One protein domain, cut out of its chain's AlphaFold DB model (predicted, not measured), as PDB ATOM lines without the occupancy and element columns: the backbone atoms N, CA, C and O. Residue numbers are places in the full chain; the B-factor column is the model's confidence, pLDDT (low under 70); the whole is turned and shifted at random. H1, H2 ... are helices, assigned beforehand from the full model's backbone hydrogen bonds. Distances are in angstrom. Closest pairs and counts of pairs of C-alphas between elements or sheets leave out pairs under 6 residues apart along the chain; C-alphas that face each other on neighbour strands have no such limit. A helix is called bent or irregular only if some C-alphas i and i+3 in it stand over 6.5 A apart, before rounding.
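What this domain is: This is residues 2 to 111 of the 119 residues of an uncharacterized protein of Pseudomonadales bacterium RIFCSPHIGHO2_02_FULL_60_43 (UniProt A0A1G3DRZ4). Helices spread from the bend of H3: H2 and H3a make a hairpin to one side, H3b and H4 open as a V to the other, H5 packs across H3b, and short H1 meets the end of H5. The printed part has 110 residues with five named helices, H1 to H5 in order along the chain, and no named strand; its class is all helix, and it is only just loose, close to compact, with a radius of gyration of the C-alphas of 15.9 A and spans of 49 by 44 by 22 A.

How they stand to each other: H1, residues 2 to 8, touches H5, residues 99 to 111; the closest C-alphas, Thr 8 and Tyr 111, are 6.3 A apart. H2, residues 14 to 37, and H3a, residues 44 to 55, form a hairpin at a shallow tilt of 28 degrees; the closest C-alphas are Gly 24 and Thr 54, 5.2 A. H3, residues 44 to 72, one helix by its hydrogen bonds, is bent: C-alphas 55 and 58 are 6.9 A apart. Its arm H3b, residues 58 to 72, touches H5, about perpendicular at 77 degrees; the closest C-alphas are Ser 60 and Ala 103, 4.4 A. H3b touches H4, residues 81 to 97, closest at C-alphas Arg 61 and Cys 95, 5.7 A. Every O i to N i+4 pair is within hydrogen-bond range except in H5, 7 of 9.

Where its parts are: H1 begins at C-alpha 2 (166.936, 168.763, 118.939). H2 is 34.6 A long, H4 24.4 A. H5 ends at C-alpha 111 (165.678, 156.208, 127.606).

The domain as a whole: The printed part has no cut and no long link. Residues 2 to 12 have pLDDT under 70.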
ATOM      1  N   GLN A   2     165.801 169.554 119.473       42.31
ATOM      2  CA  GLN A   2     166.936 168.763 118.939       42.31
ATOM      3  C   GLN A   2     167.529 167.753 119.954       42.31
ATOM      4  O   GLN A   2     167.956 166.662 119.587       42.31
ATOM      5  N   GLU A   3     167.496 168.096 121.245       47.03
ATOM      6  CA  GLU A   3     167.949 167.258 122.368       47.03
ATOM      7  C   GLU A   3     167.106 165.987 122.566       47.03
ATOM      8  O   GLU A   3     167.646 164.929 122.857       47.03
ATOM      9  N   ILE A   4     165.784 166.062 122.379       46.72
ATOM     10  CA  ILE A   4     164.870 164.933 122.631       46.72
ATOM     11  C   ILE A   4     164.989 163.900 121.507       46.72
ATOM     12  O   ILE A   4     165.035 162.708 121.772       46.72
ATOM     13  N   ILE A   5     165.156 164.340 120.256       47.81
ATOM     14  CA  ILE A   5     165.407 163.437 119.122       47.81
ATOM     15  C   ILE A   5     166.784 162.769 119.266       47.81
ATOM     16  O   ILE A   5     166.898 161.563 119.058       47.81
ATOM     17  N   LYS A   6     167.815 163.488 119.736       48.12
ATOM     18  CA  LYS A   6     169.103 162.873 120.112       48.12
ATOM     19  C   LYS A   6     168.991 161.921 121.310       48.12
ATOM     20  O   LYS A   6     169.667 160.902 121.323       48.12
ATOM     21  N   LYS A   7     168.114 162.182 122.281       42.78
ATOM     22  CA  LYS A   7     167.940 161.312 123.457       42.78
ATOM     23  C   LYS A   7     167.072 160.075 123.184       42.78
ATOM     24  O   LYS A   7     167.360 159.028 123.750       42.78
ATOM     25  N   THR A   8     166.083 160.149 122.290       46.78
ATOM     26  CA  THR A   8     165.157 159.037 121.984       46.78
ATOM     27  C   THR A   8     165.564 158.230 120.743       46.78
ATOM     28  O   THR A   8     165.369 157.018 120.717       46.78
ATOM     29  N   PHE A   9     166.177 158.862 119.734       50.06
ATOM     30  CA  PHE A   9     166.688 158.191 118.526       50.06
ATOM     31  C   PHE A   9     168.222 158.090 118.474       50.06
ATOM     32  O   PHE A   9     168.742 157.256 117.741       50.06
ATOM     33  N   GLY A  10     168.964 158.890 119.248       45.78
ATOM     34  CA  GLY A  10     170.432 158.969 119.166       45.78
ATOM     35  C   GLY A  10     171.211 157.966 120.018       45.78
ATOM     36  O   GLY A  10     172.414 158.126 120.177       45.78
ATOM     37  N   GLY A  11     170.556 156.937 120.564       53.41
ATOM     38  CA  GLY A  11     171.254 155.806 121.193       53.41
ATOM     39  C   GLY A  11     171.798 154.798 120.173       53.41
ATOM     40  O   GLY A  11     172.760 154.088 120.447       53.41
ATOM     41  N   LEU A  12     171.206 154.767 118.973       60.22
ATOM     42  CA  LEU A  12     171.710 154.043 117.806       60.22
ATOM     43  C   LEU A  12     172.347 155.034 116.835       60.22
ATOM     44  O   LEU A  12     171.805 156.112 116.592       60.22
ATOM     45  N   SER A  13     173.457 154.652 116.201       74.06
ATOM     46  CA  SER A  13     173.979 155.436 115.083       74.06
ATOM     47  C   SER A  13     172.962 155.445 113.934       74.06
ATOM     48  O   SER A  13     172.381 154.413 113.590       74.06
ATOM     49  N   ALA A  14     172.745 156.605 113.306       71.38
ATOM     50  CA  ALA A  14     171.804 156.728 112.185       71.38
ATOM     51  C   ALA A  14     172.131 155.742 111.048       71.38
ATOM     52  O   ALA A  14     171.244 155.139 110.446       71.38
ATOM     53  N   GLN A  15     173.425 155.508 110.814       78.69
ATOM     54  CA  GLN A  15     173.918 154.518 109.864       78.69
ATOM     55  C   GLN A  15     173.481 153.089 110.217       78.69
ATOM     56  O   GLN A  15     173.115 152.329 109.321       78.69
ATOM     57  N   TYR A  16     173.500 152.707 111.498       84.31
ATOM     58  CA  TYR A  16     173.003 151.404 111.941       84.31
ATOM     59  C   TYR A  16     171.493 151.294 111.735       84.31
ATOM     60  O   TYR A  16     171.027 150.319 111.149       84.31
ATOM     61  N   TYR A  17     170.738 152.313 112.152       84.31
ATOM     62  CA  TYR A  17     169.281 152.316 112.031       84.31
ATOM     63  C   TYR A  17     168.832 152.122 110.577       84.31
ATOM     64  O   TYR A  17     168.027 151.237 110.295       84.31
ATOM     65  N   ILE A  18     169.415 152.880 109.642       84.38
ATOM     66  CA  ILE A  18     169.084 152.795 108.211       84.38
ATOM     67  C   ILE A  18     169.438 151.419 107.636       84.38
ATOM     68  O   ILE A  18     168.650 150.851 106.880       84.38
ATOM     69  N   ARG A  19     170.593 150.851 108.012       87.94
ATOM     70  CA  ARG A  19     170.985 149.500 107.578       87.94
ATOM     71  C   ARG A  19     169.961 148.458 108.008       87.94
ATOM     72  O   ARG A  19     169.551 147.641 107.191       87.94
ATOM     73  N   GLN A  20     169.520 148.506 109.263       89.38
ATOM     74  CA  GLN A  20     168.525 147.553 109.747       89.38
ATOM     75  C   GLN A  20     167.141 147.815 109.157       89.38
ATOM     76  O   GLN A  20     166.436 146.866 108.832       89.38
ATOM     77  N   LEU A  21     166.767 149.069 108.916       89.81
ATOM     78  CA  LEU A  21     165.510 149.387 108.246       89.81
ATOM     79  C   LEU A  21     165.471 148.848 106.806       89.81
ATOM     80  O   LEU A  21     164.443 148.322 106.389       89.81
ATOM     81  N   PHE A  22     166.596 148.879 106.084       91.88
ATOM     82  CA  PHE A  22     166.714 148.244 104.769       91.88
ATOM     83  C   PHE A  22     166.408 146.739 104.837       91.88
ATOM     84  O   PHE A  22     165.518 146.263 104.133       91.88
ATOM     85  N   PHE A  23     167.060 145.994 105.738       90.69
ATOM     86  CA  PHE A  23     166.802 144.555 105.888       90.69
ATOM     87  C   PHE A  23     165.388 144.248 106.402       90.69
ATOM     88  O   PHE A  23     164.739 143.335 105.896       90.69
ATOM     89  N   GLY A  24     164.873 145.034 107.350       90.31
ATOM     90  CA  GLY A  24     163.502 144.898 107.841       90.31
ATOM     91  C   GLY A  24     162.464 145.128 106.739       90.31
ATOM     92  O   GLY A  24     161.495 144.377 106.635       90.31
ATOM     93  N   SER A  25     162.696 146.112 105.864       92.44
ATOM     94  CA  SER A  25     161.821 146.370 104.715       92.44
ATOM     95  C   SER A  25     161.824 145.213 103.713       92.44
ATOM     96  O   SER A  25     160.773 144.865 103.180       92.44
ATOM     97  N   LEU A  26     162.971 144.550 103.522       93.31
ATOM     98  CA  LEU A  26     163.084 143.383 102.651       93.31
ATOM     99  C   LEU A  26     162.219 142.219 103.161       93.31
ATOM    100  O   LEU A  26     161.524 141.575 102.376       93.31
ATOM    101  N   PHE A  27     162.199 141.993 104.478       90.69
ATOM    102  CA  PHE A  27     161.319 140.994 105.090       90.69
ATOM    103  C   PHE A  27     159.840 141.375 104.987       90.69
ATOM    104  O   PHE A  27     159.020 140.519 104.657       90.69
ATOM    105  N   ALA A  28     159.494 142.649 105.185       91.88
ATOM    106  CA  ALA A  28     158.121 143.121 105.012       91.88
ATOM    107  C   ALA A  28     157.615 142.891 103.576       91.88
ATOM    108  O   ALA A  28     156.518 142.363 103.390       91.88
ATOM    109  N   VAL A  29     158.429 143.219 102.566       92.69
ATOM    110  CA  VAL A  29     158.111 142.976 101.148       92.69
ATOM    111  C   VAL A  29     157.953 141.485 100.866       92.69
ATOM    112  O   VAL A  29     157.001 141.094 100.192       92.69
ATOM    113  N   LEU A  30     158.830 140.640 101.415       91.88
ATOM    114  CA  LEU A  30     158.732 139.188 101.265       91.88
ATOM    115  C   LEU A  30     157.418 138.646 101.845       91.88
ATOM    116  O   LEU A  30     156.746 137.847 101.195       91.88
ATOM    117  N   VAL A  31     157.007 139.109 103.030       90.31
ATOM    118  CA  VAL A  31     155.727 138.708 103.638       90.31
ATOM    119  C   VAL A  31     154.543 139.166 102.787       90.31
ATOM    120  O   VAL A  31     153.637 138.374 102.532       90.31
ATOM    121  N   ILE A  32     154.560 140.408 102.298       90.94
ATOM    122  CA  ILE A  32     153.519 140.931 101.402       90.94
ATOM    123  C   ILE A  32     153.425 140.075 100.132       90.94
ATOM    124  O   ILE A  32     152.330 139.665  99.751       90.94
ATOM    125  N   TYR A  33     154.561 139.742  99.515       91.81
ATOM    126  CA  TYR A  33     154.610 138.891  98.327       91.81
ATOM    127  C   TYR A  33     153.980 137.515  98.578       91.81
ATOM    128  O   TYR A  33     153.160 137.057  97.780       91.81
ATOM    129  N   VAL A  34     154.302 136.868  99.701       91.44
ATOM    130  CA  VAL A  34     153.720 135.565 100.067       91.44
ATOM    131  C   VAL A  34     152.202 135.661 100.248       91.44
ATOM    132  O   VAL A  34     151.473 134.779  99.798       91.44
ATOM    133  N   VAL A  35     151.702 136.738 100.857       90.06
ATOM    134  CA  VAL A  35     150.260 136.945 101.089       90.06
ATOM    135  C   VAL A  35     149.497 137.130  99.779       90.06
ATOM    136  O   VAL A  35     148.438 136.524  99.614       90.06
ATOM    137  N   ILE A  36     150.052 137.909  98.842       89.94
ATOM    138  CA  ILE A  36     149.467 138.123  97.507       89.94
ATOM    139  C   ILE A  36     149.370 136.796  96.755       89.94
ATOM    140  O   ILE A  36     148.305 136.448  96.250       89.94
ATOM    141  N   ASN A  37     150.463 136.027  96.722       90.94
ATOM    142  CA  ASN A  37     150.484 134.722  96.054       90.94
ATOM    143  C   ASN A  37     149.578 133.690  96.743       90.94
ATOM    144  O   ASN A  37     149.077 132.779  96.094       90.94
ATOM    145  N   GLY A  38     149.320 133.851  98.043       86.62
ATOM    146  CA  GLY A  38     148.365 133.043  98.800       86.62
ATOM    147  C   GLY A  38     146.891 133.376  98.537       86.62
ATOM    148  O   GLY A  38     146.029 132.814  99.212       86.62
ATOM    149  N   GLY A  39     146.584 134.299  97.617       84.44
ATOM    150  CA  GLY A  39     145.216 134.648  97.216       84.44
ATOM    151  C   GLY A  39     144.409 135.397  98.280       84.44
ATOM    152  O   GLY A  39     143.191 135.524  98.154       84.44
ATOM    153  N   LYS A  40     145.057 135.887  99.345       81.38
ATOM    154  CA  LYS A  40     144.392 136.641 100.412       81.38
ATOM    155  C   LYS A  40     144.421 138.139 100.102       81.38
ATOM    156  O   LYS A  40     145.481 138.662  99.755       81.38
ATOM    157  N   PRO A  41     143.300 138.861 100.277       83.19
ATOM    158  CA  PRO A  41     143.300 140.307 100.119       83.19
ATOM    159  C   PRO A  41     144.178 140.950 101.197       83.19
ATOM    160  O   PRO A  41     144.046 140.647 102.386       83.19
ATOM    161  N   ILE A  42     145.067 141.854 100.786       85.25
ATOM    162  CA  ILE A  42     145.875 142.622 101.730       85.25
ATOM    163  C   ILE A  42     144.980 143.663 102.397       85.25
ATOM    164  O   ILE A  42     144.466 144.575 101.750       85.25
ATOM    165  N   GLN A  43     144.821 143.543 103.709       89.06
ATOM    166  CA  GLN A  43     144.132 144.543 104.511       89.06
ATOM    167  C   GLN A  43     145.085 145.683 104.879       89.06
ATOM    168  O   GLN A  43     146.261 145.461 105.175       89.06
ATOM    169  N   PHE A  44     144.560 146.907 104.944       88.00
ATOM    170  CA  PHE A  44     145.326 148.075 105.385       88.00
ATOM    171  C   PHE A  44     145.919 147.891 106.794       88.00
ATOM    172  O   PHE A  44     147.053 148.292 107.051       88.00
ATOM    173  N   SER A  45     145.194 147.203 107.683       88.62
ATOM    174  CA  SER A  45     145.655 146.826 109.027       88.62
ATOM    175  C   SER A  45     146.950 146.008 109.005       88.62
ATOM    176  O   SER A  45     147.839 146.239 109.824       88.62
ATOM    177  N   MET A  46     147.094 145.089 108.047       88.38
ATOM    178  CA  MET A  46     148.289 144.260 107.897       88.38
ATOM    179  C   MET A  46     149.493 145.087 107.439       88.38
ATOM    180  O   MET A  46     150.585 144.928 107.979       88.38
ATOM    181  N   ILE A  47     149.293 146.001 106.486       89.94
ATOM    182  CA  ILE A  47     150.349 146.914 106.024       89.94
ATOM    183  C   ILE A  47     150.812 147.806 107.178       89.94
ATOM    184  O   ILE A  47     152.014 147.935 107.409       89.94
ATOM    185  N   ALA A  48     149.872 148.378 107.934       91.38
ATOM    186  CA  ALA A  48     150.184 149.209 109.092       91.38
ATOM    187  C   ALA A  48     150.983 148.431 110.152       91.38
ATOM    188  O   ALA A  48     151.997 148.926 110.645       91.38
ATOM    189  N   LEU A  49     150.585 147.190 110.450       91.00
ATOM    190  CA  LEU A  49     151.300 146.323 111.390       91.00
ATOM    191  C   LEU A  49     152.735 146.031 110.926       91.00
ATOM    192  O   LEU A  49     153.668 146.143 111.719       91.00
ATOM    193  N   LEU A  50     152.922 145.690 109.648       91.94
ATOM    194  CA  LEU A  50     154.244 145.419 109.071       91.94
ATOM    195  C   LEU A  50     155.135 146.665 109.055       91.94
ATOM    196  O   LEU A  50     156.332 146.565 109.335       91.94
ATOM    197  N   ALA A  51     154.565 147.836 108.771       91.62
ATOM    198  CA  ALA A  51     155.283 149.104 108.814       91.62
ATOM    199  C   ALA A  51     155.762 149.420 110.239       91.62
ATOM    200  O   ALA A  51     156.943 149.702 110.441       91.62
ATOM    201  N   ILE A  52     154.881 149.294 111.238       92.81
ATOM    202  CA  ILE A  52     155.231 149.501 112.652       92.81
ATOM    203  C   ILE A  52     156.301 148.497 113.091       92.81
ATOM    204  O   ILE A  52     157.308 148.887 113.680       92.81
ATOM    205  N   ASN A  53     156.130 147.213 112.770       93.38
ATOM    206  CA  ASN A  53     157.104 146.174 113.097       93.38
ATOM    207  C   ASN A  53     158.486 146.469 112.474       93.38
ATOM    208  O   ASN A  53     159.505 146.396 113.160       93.38
ATOM    209  N   THR A  54     158.514 146.912 111.216       92.31
ATOM    210  CA  THR A  54     159.748 147.288 110.511       92.31
ATOM    211  C   THR A  54     160.429 148.511 111.128       92.31
ATOM    212  O   THR A  54     161.654 148.544 111.218       92.31
ATOM    213  N   LEU A  55     159.666 149.496 111.612       90.62
ATOM    214  CA  LEU A  55     160.214 150.650 112.336       90.62
ATOM    215  C   LEU A  55     160.764 150.274 113.719       90.62
ATOM    216  O   LEU A  55     161.720 150.894 114.191       90.62
ATOM    217  N   LEU A  56     160.178 149.257 114.357       90.81
ATOM    218  CA  LEU A  56     160.602 148.730 115.655       90.81
ATOM    219  C   LEU A  56     161.801 147.770 115.557       90.81
ATOM    220  O   LEU A  56     162.558 147.620 116.519       90.81
ATOM    221  N   TYR A  57     162.004 147.140 114.401       92.19
ATOM    222  CA  TYR A  57     163.048 146.139 114.175       92.19
ATOM    223  C   TYR A  57     164.471 146.584 114.568       92.19
ATOM    224  O   TYR A  57     165.138 145.818 115.272       92.19
ATOM    225  N   PRO A  58     164.953 147.797 114.216       90.12
ATOM    226  CA  PRO A  58     166.294 148.240 114.601       90.12
ATOM    227  C   PRO A  58     166.526 148.218 116.117       90.12
ATOM    228  O   PRO A  58     167.620 147.879 116.568       90.12
ATOM    229  N   TYR A  59     165.492 148.512 116.912       88.94
ATOM    230  CA  TYR A  59     165.571 148.494 118.373       88.94
ATOM    231  C   TYR A  59     165.593 147.070 118.929       88.94
ATOM    232  O   TYR A  59     166.374 146.776 119.831       88.94
ATOM    233  N   SER A  60     164.786 146.162 118.375       91.56
ATOM    234  CA  SER A  60     164.837 144.746 118.759       91.56
ATOM    235  C   SER A  60     166.207 144.133 118.462       91.56
ATOM    236  O   SER A  60     166.771 143.423 119.300       91.56
ATOM    237  N   ARG A  61     166.776 144.453 117.295       90.44
ATOM    238  CA  ARG A  61     168.100 143.969 116.903       90.44
ATOM    239  C   ARG A  61     169.197 144.497 117.823       90.44
ATOM    240  O   ARG A  61     170.072 143.728 118.210       90.44
ATOM    241  N   PHE A  62     169.113 145.761 118.227       89.75
ATOM    242  CA  PHE A  62     170.034 146.344 119.198       89.75
ATOM    243  C   PHE A  62     170.017 145.614 120.548       89.75
ATOM    244  O   PHE A  62     171.078 145.319 121.099       89.75
ATOM    245  N   VAL A  63     168.832 145.267 121.066       90.31
ATOM    246  CA  VAL A  63     168.714 144.486 122.312       90.31
ATOM    247  C   VAL A  63     169.367 143.118 122.149       90.31
ATOM    248  O   VAL A  63     170.167 142.718 122.990       90.31
ATOM    249  N   TYR A  64     169.077 142.421 121.049       91.25
ATOM    250  CA  TYR A  64     169.683 141.123 120.760       91.25
ATOM    251  C   TYR A  64     171.212 141.200 120.697       91.25
ATOM    252  O   TYR A  64     171.894 140.402 121.334       91.25
ATOM    253  N   GLU A  65     171.763 142.175 119.974       88.88
ATOM    254  CA  GLU A  65     173.216 142.346 119.852       88.88
ATOM    255  C   GLU A  65     173.866 142.724 121.188       88.88
ATOM    256  O   GLU A  65     174.953 142.237 121.487       88.88
ATOM    257  N   SER A  66     173.175 143.495 122.029       87.00
ATOM    258  CA  SER A  66     173.628 143.803 123.392       87.00
ATOM    259  C   SER A  66     173.689 142.545 124.267       87.00
ATOM    260  O   SER A  66     174.673 142.324 124.969       87.00
ATOM    261  N   VAL A  67     172.669 141.682 124.194       89.69
ATOM    262  CA  VAL A  67     172.627 140.410 124.937       89.69
ATOM    263  C   VAL A  67     173.697 139.442 124.431       89.69
ATOM    264  O   VAL A  67     174.430 138.868 125.230       89.69
ATOM    265  N   VAL A  68     173.831 139.275 123.114       89.19
ATOM    266  CA  VAL A  68     174.859 138.397 122.531       89.19
ATOM    267  C   VAL A  68     176.258 138.909 122.850       89.19
ATOM    268  O   VAL A  68     177.113 138.108 123.215       89.19
ATOM    269  N   GLY A  69     176.487 140.221 122.767       87.50
ATOM    270  CA  GLY A  69     177.755 140.837 123.151       87.50
ATOM    271  C   GLY A  69     178.083 140.621 124.627       87.50
ATOM    272  O   GLY A  69     179.224 140.322 124.960       87.50
ATOM    273  N   PHE A  70     177.082 140.682 125.509       88.31
ATOM    274  CA  PHE A  70     177.256 140.364 126.927       88.31
ATOM    275  C   PHE A  70     177.611 138.886 127.160       88.31
ATOM    276  O   PHE A  70     178.505 138.593 127.947       88.31
ATOM    277  N   ILE A  71     176.949 137.957 126.459       89.62
ATOM    278  CA  ILE A  71     177.188 136.510 126.597       89.62
ATOM    279  C   ILE A  71     178.548 136.105 126.015       89.62
ATOM    280  O   ILE A  71     179.286 135.343 126.632       89.62
ATOM    281  N   MET A  72     178.870 136.577 124.808       87.25
ATOM    282  CA  MET A  72     180.118 136.226 124.122       87.25
ATOM    283  C   MET A  72     181.327 136.969 124.699       87.25
ATOM    284  O   MET A  72     182.444 136.447 124.651       87.25
ATOM    285  N   GLY A  73     181.119 138.164 125.260       87.38
ATOM    286  CA  GLY A  73     182.181 139.016 125.781       87.38
ATOM    287  C   GLY A  73     183.167 139.446 124.690       87.38
ATOM    288  O   GLY A  73     182.785 139.712 123.553       87.38
ATOM    289  N   GLY A  74     184.455 139.499 125.036       85.44
ATOM    290  CA  GLY A  74     185.551 139.813 124.107       85.44
ATOM    291  C   GLY A  74     186.087 138.613 123.314       85.44
ATOM    292  O   GLY A  74     187.161 138.713 122.725       85.44
ATOM    293  N   ASN A  75     185.394 137.471 123.329       86.25
ATOM    294  CA  ASN A  75     185.874 136.252 122.682       86.25
ATOM    295  C   ASN A  75     185.613 136.276 121.172       86.25
ATOM    296  O   ASN A  75     184.511 136.585 120.718       86.25
ATOM    297  N   VAL A  76     186.620 135.885 120.390       83.44
ATOM    298  CA  VAL A  76     186.512 135.753 118.933       83.44
ATOM    299  C   VAL A  76     186.352 134.279 118.579       83.44
ATOM    300  O   VAL A  76     187.252 133.473 118.805       83.44
ATOM    301  N   PHE A  77     185.201 133.920 118.010       83.69
ATOM    302  CA  PHE A  77     184.922 132.562 117.546       83.69
ATOM    303  C   PHE A  77     185.204 132.438 116.048       83.69
ATOM    304  O   PHE A  77     184.607 133.144 115.233       83.69
ATOM    305  N   PHE A  78     186.076 131.502 115.676       86.88
ATOM    306  CA  PHE A  78     186.319 131.150 114.280       86.88
ATOM    307  C   PHE A  78     185.366 130.029 113.872       86.88
ATOM    308  O   PHE A  78     185.506 128.884 114.296       86.88
ATOM    309  N   VAL A  79     184.370 130.377 113.062       88.69
ATOM    310  CA  VAL A  79     183.348 129.452 112.558       88.69
ATOM    311  C   VAL A  79     183.263 129.534 111.040       88.69
ATOM    312  O   VAL A  79     183.675 130.523 110.432       88.69
ATOM    313  N   ASN A  80     182.711 128.493 110.414       94.62
ATOM    314  CA  ASN A  80     182.499 128.471 108.971       94.62
ATOM    315  C   ASN A  80     181.656 129.684 108.520       94.62
ATOM    316  O   ASN A  80     180.616 129.984 109.113       94.62
ATOM    317  N   ALA A  81     182.089 130.356 107.450       90.75
ATOM    318  CA  ALA A  81     181.443 131.566 106.945       90.75
ATOM    319  C   ALA A  81     179.974 131.345 106.543       90.75
ATOM    320  O   ALA A  81     179.125 132.182 106.848       90.75
ATOM    321  N   ILE A  82     179.655 130.206 105.920       93.06
ATOM    322  CA  ILE A  82     178.283 129.859 105.518       93.06
ATOM    323  C   ILE A  82     177.408 129.720 106.764       93.06
ATOM    324  O   ILE A  82     176.335 130.315 106.842       93.06
ATOM    325  N   PHE A  83     177.899 128.990 107.768       92.69
ATOM    326  CA  PHE A  83     177.185 128.805 109.028       92.69
ATOM    327  C   PHE A  83     176.924 130.142 109.737       92.69
ATOM    328  O   PHE A  83     175.801 130.409 110.167       92.69
ATOM    329  N   MET A  84     177.926 131.026 109.787       91.12
ATOM    330  CA  MET A  84     177.791 132.358 110.381       91.12
ATOM    331  C   MET A  84     176.710 133.197 109.688       91.12
ATOM    332  O   MET A  84     175.880 133.805 110.363       91.12
ATOM    333  N   VAL A  85     176.680 133.201 108.352       91.25
ATOM    334  CA  VAL A  85     175.673 133.947 107.582       91.25
ATOM    335  C   VAL A  85     174.268 133.394 107.822       91.25
ATOM    336  O   VAL A  85     173.348 134.180 108.047       91.25
ATOM    337  N   VAL A  86     174.097 132.067 107.848       93.50
ATOM    338  CA  VAL A  86     172.794 131.429 108.116       93.50
ATOM    339  C   VAL A  86     172.260 131.829 109.489       93.50
ATOM    340  O   VAL A  86     171.128 132.307 109.589       93.50
ATOM    341  N   VAL A  87     173.078 131.720 110.539       92.75
ATOM    342  CA  VAL A  87     172.691 132.140 111.897       92.75
ATOM    343  C   VAL A  87     172.353 133.631 111.925       92.75
ATOM    344  O   VAL A  87     171.387 134.055 112.563       92.75
ATOM    345  N   LYS A  88     173.110 134.455 111.196       91.69
ATOM    346  CA  LYS A  88     172.876 135.900 111.143       91.69
ATOM    347  C   LYS A  88     171.539 136.240 110.483       91.69
ATOM    348  O   LYS A  88     170.791 137.034 111.042       91.69
ATOM    349  N   ILE A  89     171.199 135.606 109.363       91.12
ATOM    350  CA  ILE A  89     169.901 135.792 108.693       91.12
ATOM    351  C   ILE A  89     168.761 135.276 109.575       91.12
ATOM    352  O   ILE A  89     167.760 135.966 109.758       91.12
ATOM    353  N   PHE A  90     168.924 134.098 110.177       93.06
ATOM    354  CA  PHE A  90     167.913 133.509 111.053       93.06
ATOM    355  C   PHE A  90     167.609 134.409 112.258       93.06
ATOM    356  O   PHE A  90     166.456 134.707 112.555       93.06
ATOM    357  N   THR A  91     168.648 134.929 112.911       92.25
ATOM    358  CA  THR A  91     168.486 135.859 114.039       92.25
ATOM    359  C   THR A  91     167.892 137.197 113.600       92.25
ATOM    360  O   THR A  91     167.131 137.798 114.349       92.25
ATOM    361  N   MET A  92     168.188 137.671 112.384       92.06
ATOM    362  CA  MET A  92     167.545 138.864 111.824       92.06
ATOM    363  C   MET A  92     166.036 138.652 111.638       92.06
ATOM    364  O   MET A  92     165.263 139.516 112.049       92.06
ATOM    365  N   LEU A  93     165.623 137.502 111.100       91.88
ATOM    366  CA  LEU A  93     164.211 137.130 110.943       91.88
ATOM    367  C   LEU A  93     163.489 137.006 112.290       91.88
ATOM    368  O   LEU A  93     162.366 137.496 112.432       91.88
ATOM    369  N   LEU A  94     164.135 136.395 113.288       92.50
ATOM    370  CA  LEU A  94     163.585 136.283 114.638       92.50
ATOM    371  C   LEU A  94     163.381 137.661 115.277       92.50
ATOM    372  O   LEU A  94     162.283 137.961 115.741       92.50
ATOM    373  N   CYS A  95     164.401 138.525 115.259       92.50
ATOM    374  CA  CYS A  95     164.291 139.881 115.803       92.50
ATOM    375  C   CYS A  95     163.198 140.700 115.104       92.50
ATOM    376  O   CYS A  95     162.499 141.463 115.761       92.50
ATOM    377  N   TRP A  96     163.026 140.542 113.790       92.88
ATOM    378  CA  TRP A  96     161.956 141.218 113.053       92.88
ATOM    379  C   TRP A  96     160.575 140.684 113.461       92.88
ATOM    380  O   TRP A  96     159.714 141.444 113.901       92.88
ATOM    381  N   SER A  97     160.395 139.363 113.478       89.69
ATOM    382  CA  SER A  97     159.127 138.722 113.867       89.69
ATOM    383  C   SER A  97     158.684 139.104 115.288       89.69
ATOM    384  O   SER A  97     157.510 139.383 115.523       89.69
ATOM    385  N   PHE A  98     159.630 139.193 116.225       90.38
ATOM    386  CA  PHE A  98     159.373 139.550 117.623       90.38
ATOM    387  C   PHE A  98     159.606 141.036 117.944       90.38
ATOM    388  O   PHE A  98     159.630 141.411 119.122       90.38
ATOM    389  N   ALA A  99     159.744 141.905 116.935       90.38
ATOM    390  CA  ALA A  99     160.111 143.303 117.155       90.38
ATOM    391  C   ALA A  99     159.128 144.039 118.073       90.38
ATOM    392  O   ALA A  99     159.555 144.792 118.940       90.38
ATOM    393  N   ILE A 100     157.826 143.770 117.950       89.00
ATOM    394  CA  ILE A 100     156.780 144.408 118.769       89.00
ATOM    395  C   ILE A 100     156.969 144.128 120.268       89.00
ATOM    396  O   ILE A 100     156.689 144.997 121.088       89.00
ATOM    397  N   PHE A 101     157.484 142.952 120.632       90.06
ATOM    398  CA  PHE A 101     157.687 142.564 122.031       90.06
ATOM    399  C   PHE A 101     159.051 143.002 122.571       90.06
ATOM    400  O   PHE A 101     159.160 143.414 123.723       90.06
ATOM    401  N   ILE A 102     160.096 142.926 121.745       88.94
ATOM    402  CA  ILE A 102     161.480 143.173 122.178       88.94
ATOM    403  C   ILE A 102     161.840 144.666 122.089       88.94
ATOM    404  O   ILE A 102     162.578 145.179 122.929       88.94
ATOM    405  N   ALA A 103     161.324 145.395 121.095       89.25
ATOM    406  CA  ALA A 103     161.649 146.808 120.900       89.25
ATOM    407  C   ALA A 103     161.272 147.723 122.081       89.25
ATOM    408  O   ALA A 103     162.080 148.602 122.386       89.25
ATOM    409  N   PRO A 104     160.137 147.536 122.794       86.44
ATOM    410  CA  PRO A 104     159.831 148.314 123.997       86.44
ATOM    411  C   PRO A 104     160.933 148.241 125.061       86.44
ATOM    412  O   PRO A 104     161.246 149.252 125.686       86.44
ATOM    413  N   ILE A 105     161.576 147.078 125.218       86.75
ATOM    414  CA  ILE A 105     162.704 146.888 126.144       86.75
ATOM    415  C   ILE A 105     163.903 147.729 125.690       86.75
ATOM    416  O   ILE A 105     164.519 148.424 126.496       86.75
ATOM    417  N   GLY A 106     164.203 147.716 124.388       82.88
ATOM    418  CA  GLY A 106     165.280 148.521 123.806       82.88
ATOM    419  C   GLY A 106     165.053 150.021 123.973       82.88
ATOM    420  O   GLY A 106     165.965 150.742 124.371       82.88
ATOM    421  N   LEU A 107     163.826 150.487 123.740       82.19
ATOM    422  CA  LEU A 107     163.449 151.889 123.929       82.19
ATOM    423  C   LEU A 107     163.544 152.316 125.401       82.19
ATOM    424  O   LEU A 107     164.094 153.378 125.689       82.19
ATOM    425  N   ALA A 108     163.069 151.482 126.331       83.06
ATOM    426  CA  ALA A 108     163.173 151.746 127.767       83.06
ATOM    427  C   ALA A 108     164.639 151.827 128.233       83.06
ATOM    428  O   ALA A 108     165.000 152.733 128.987       83.06
ATOM    429  N   TYR A 109     165.493 150.921 127.745       79.88
ATOM    430  CA  TYR A 109     166.925 150.919 128.051       79.88
ATOM    431  C   TYR A 109     167.621 152.194 127.559       79.88
ATOM    432  O   TYR A 109     168.313 152.862 128.331       79.88
ATOM    433  N   LEU A 110     167.395 152.572 126.297       75.19
ATOM    434  CA  LEU A 110     167.972 153.785 125.710       75.19
ATOM    435  C   LEU A 110     167.507 155.052 126.440       75.19
ATOM    436  O   LEU A 110     168.310 155.951 126.692       75.19
ATOM    437  N   TYR A 111     166.231 155.101 126.831       75.50
ATOM    438  CA  TYR A 111     165.678 156.208 127.606       75.50
ATOM    439  C   TYR A 111     166.358 156.354 128.976       75.50
ATOM    440  O   TYR A 111     166.771 157.456 129.345       75.50
TER     441      TYR A 111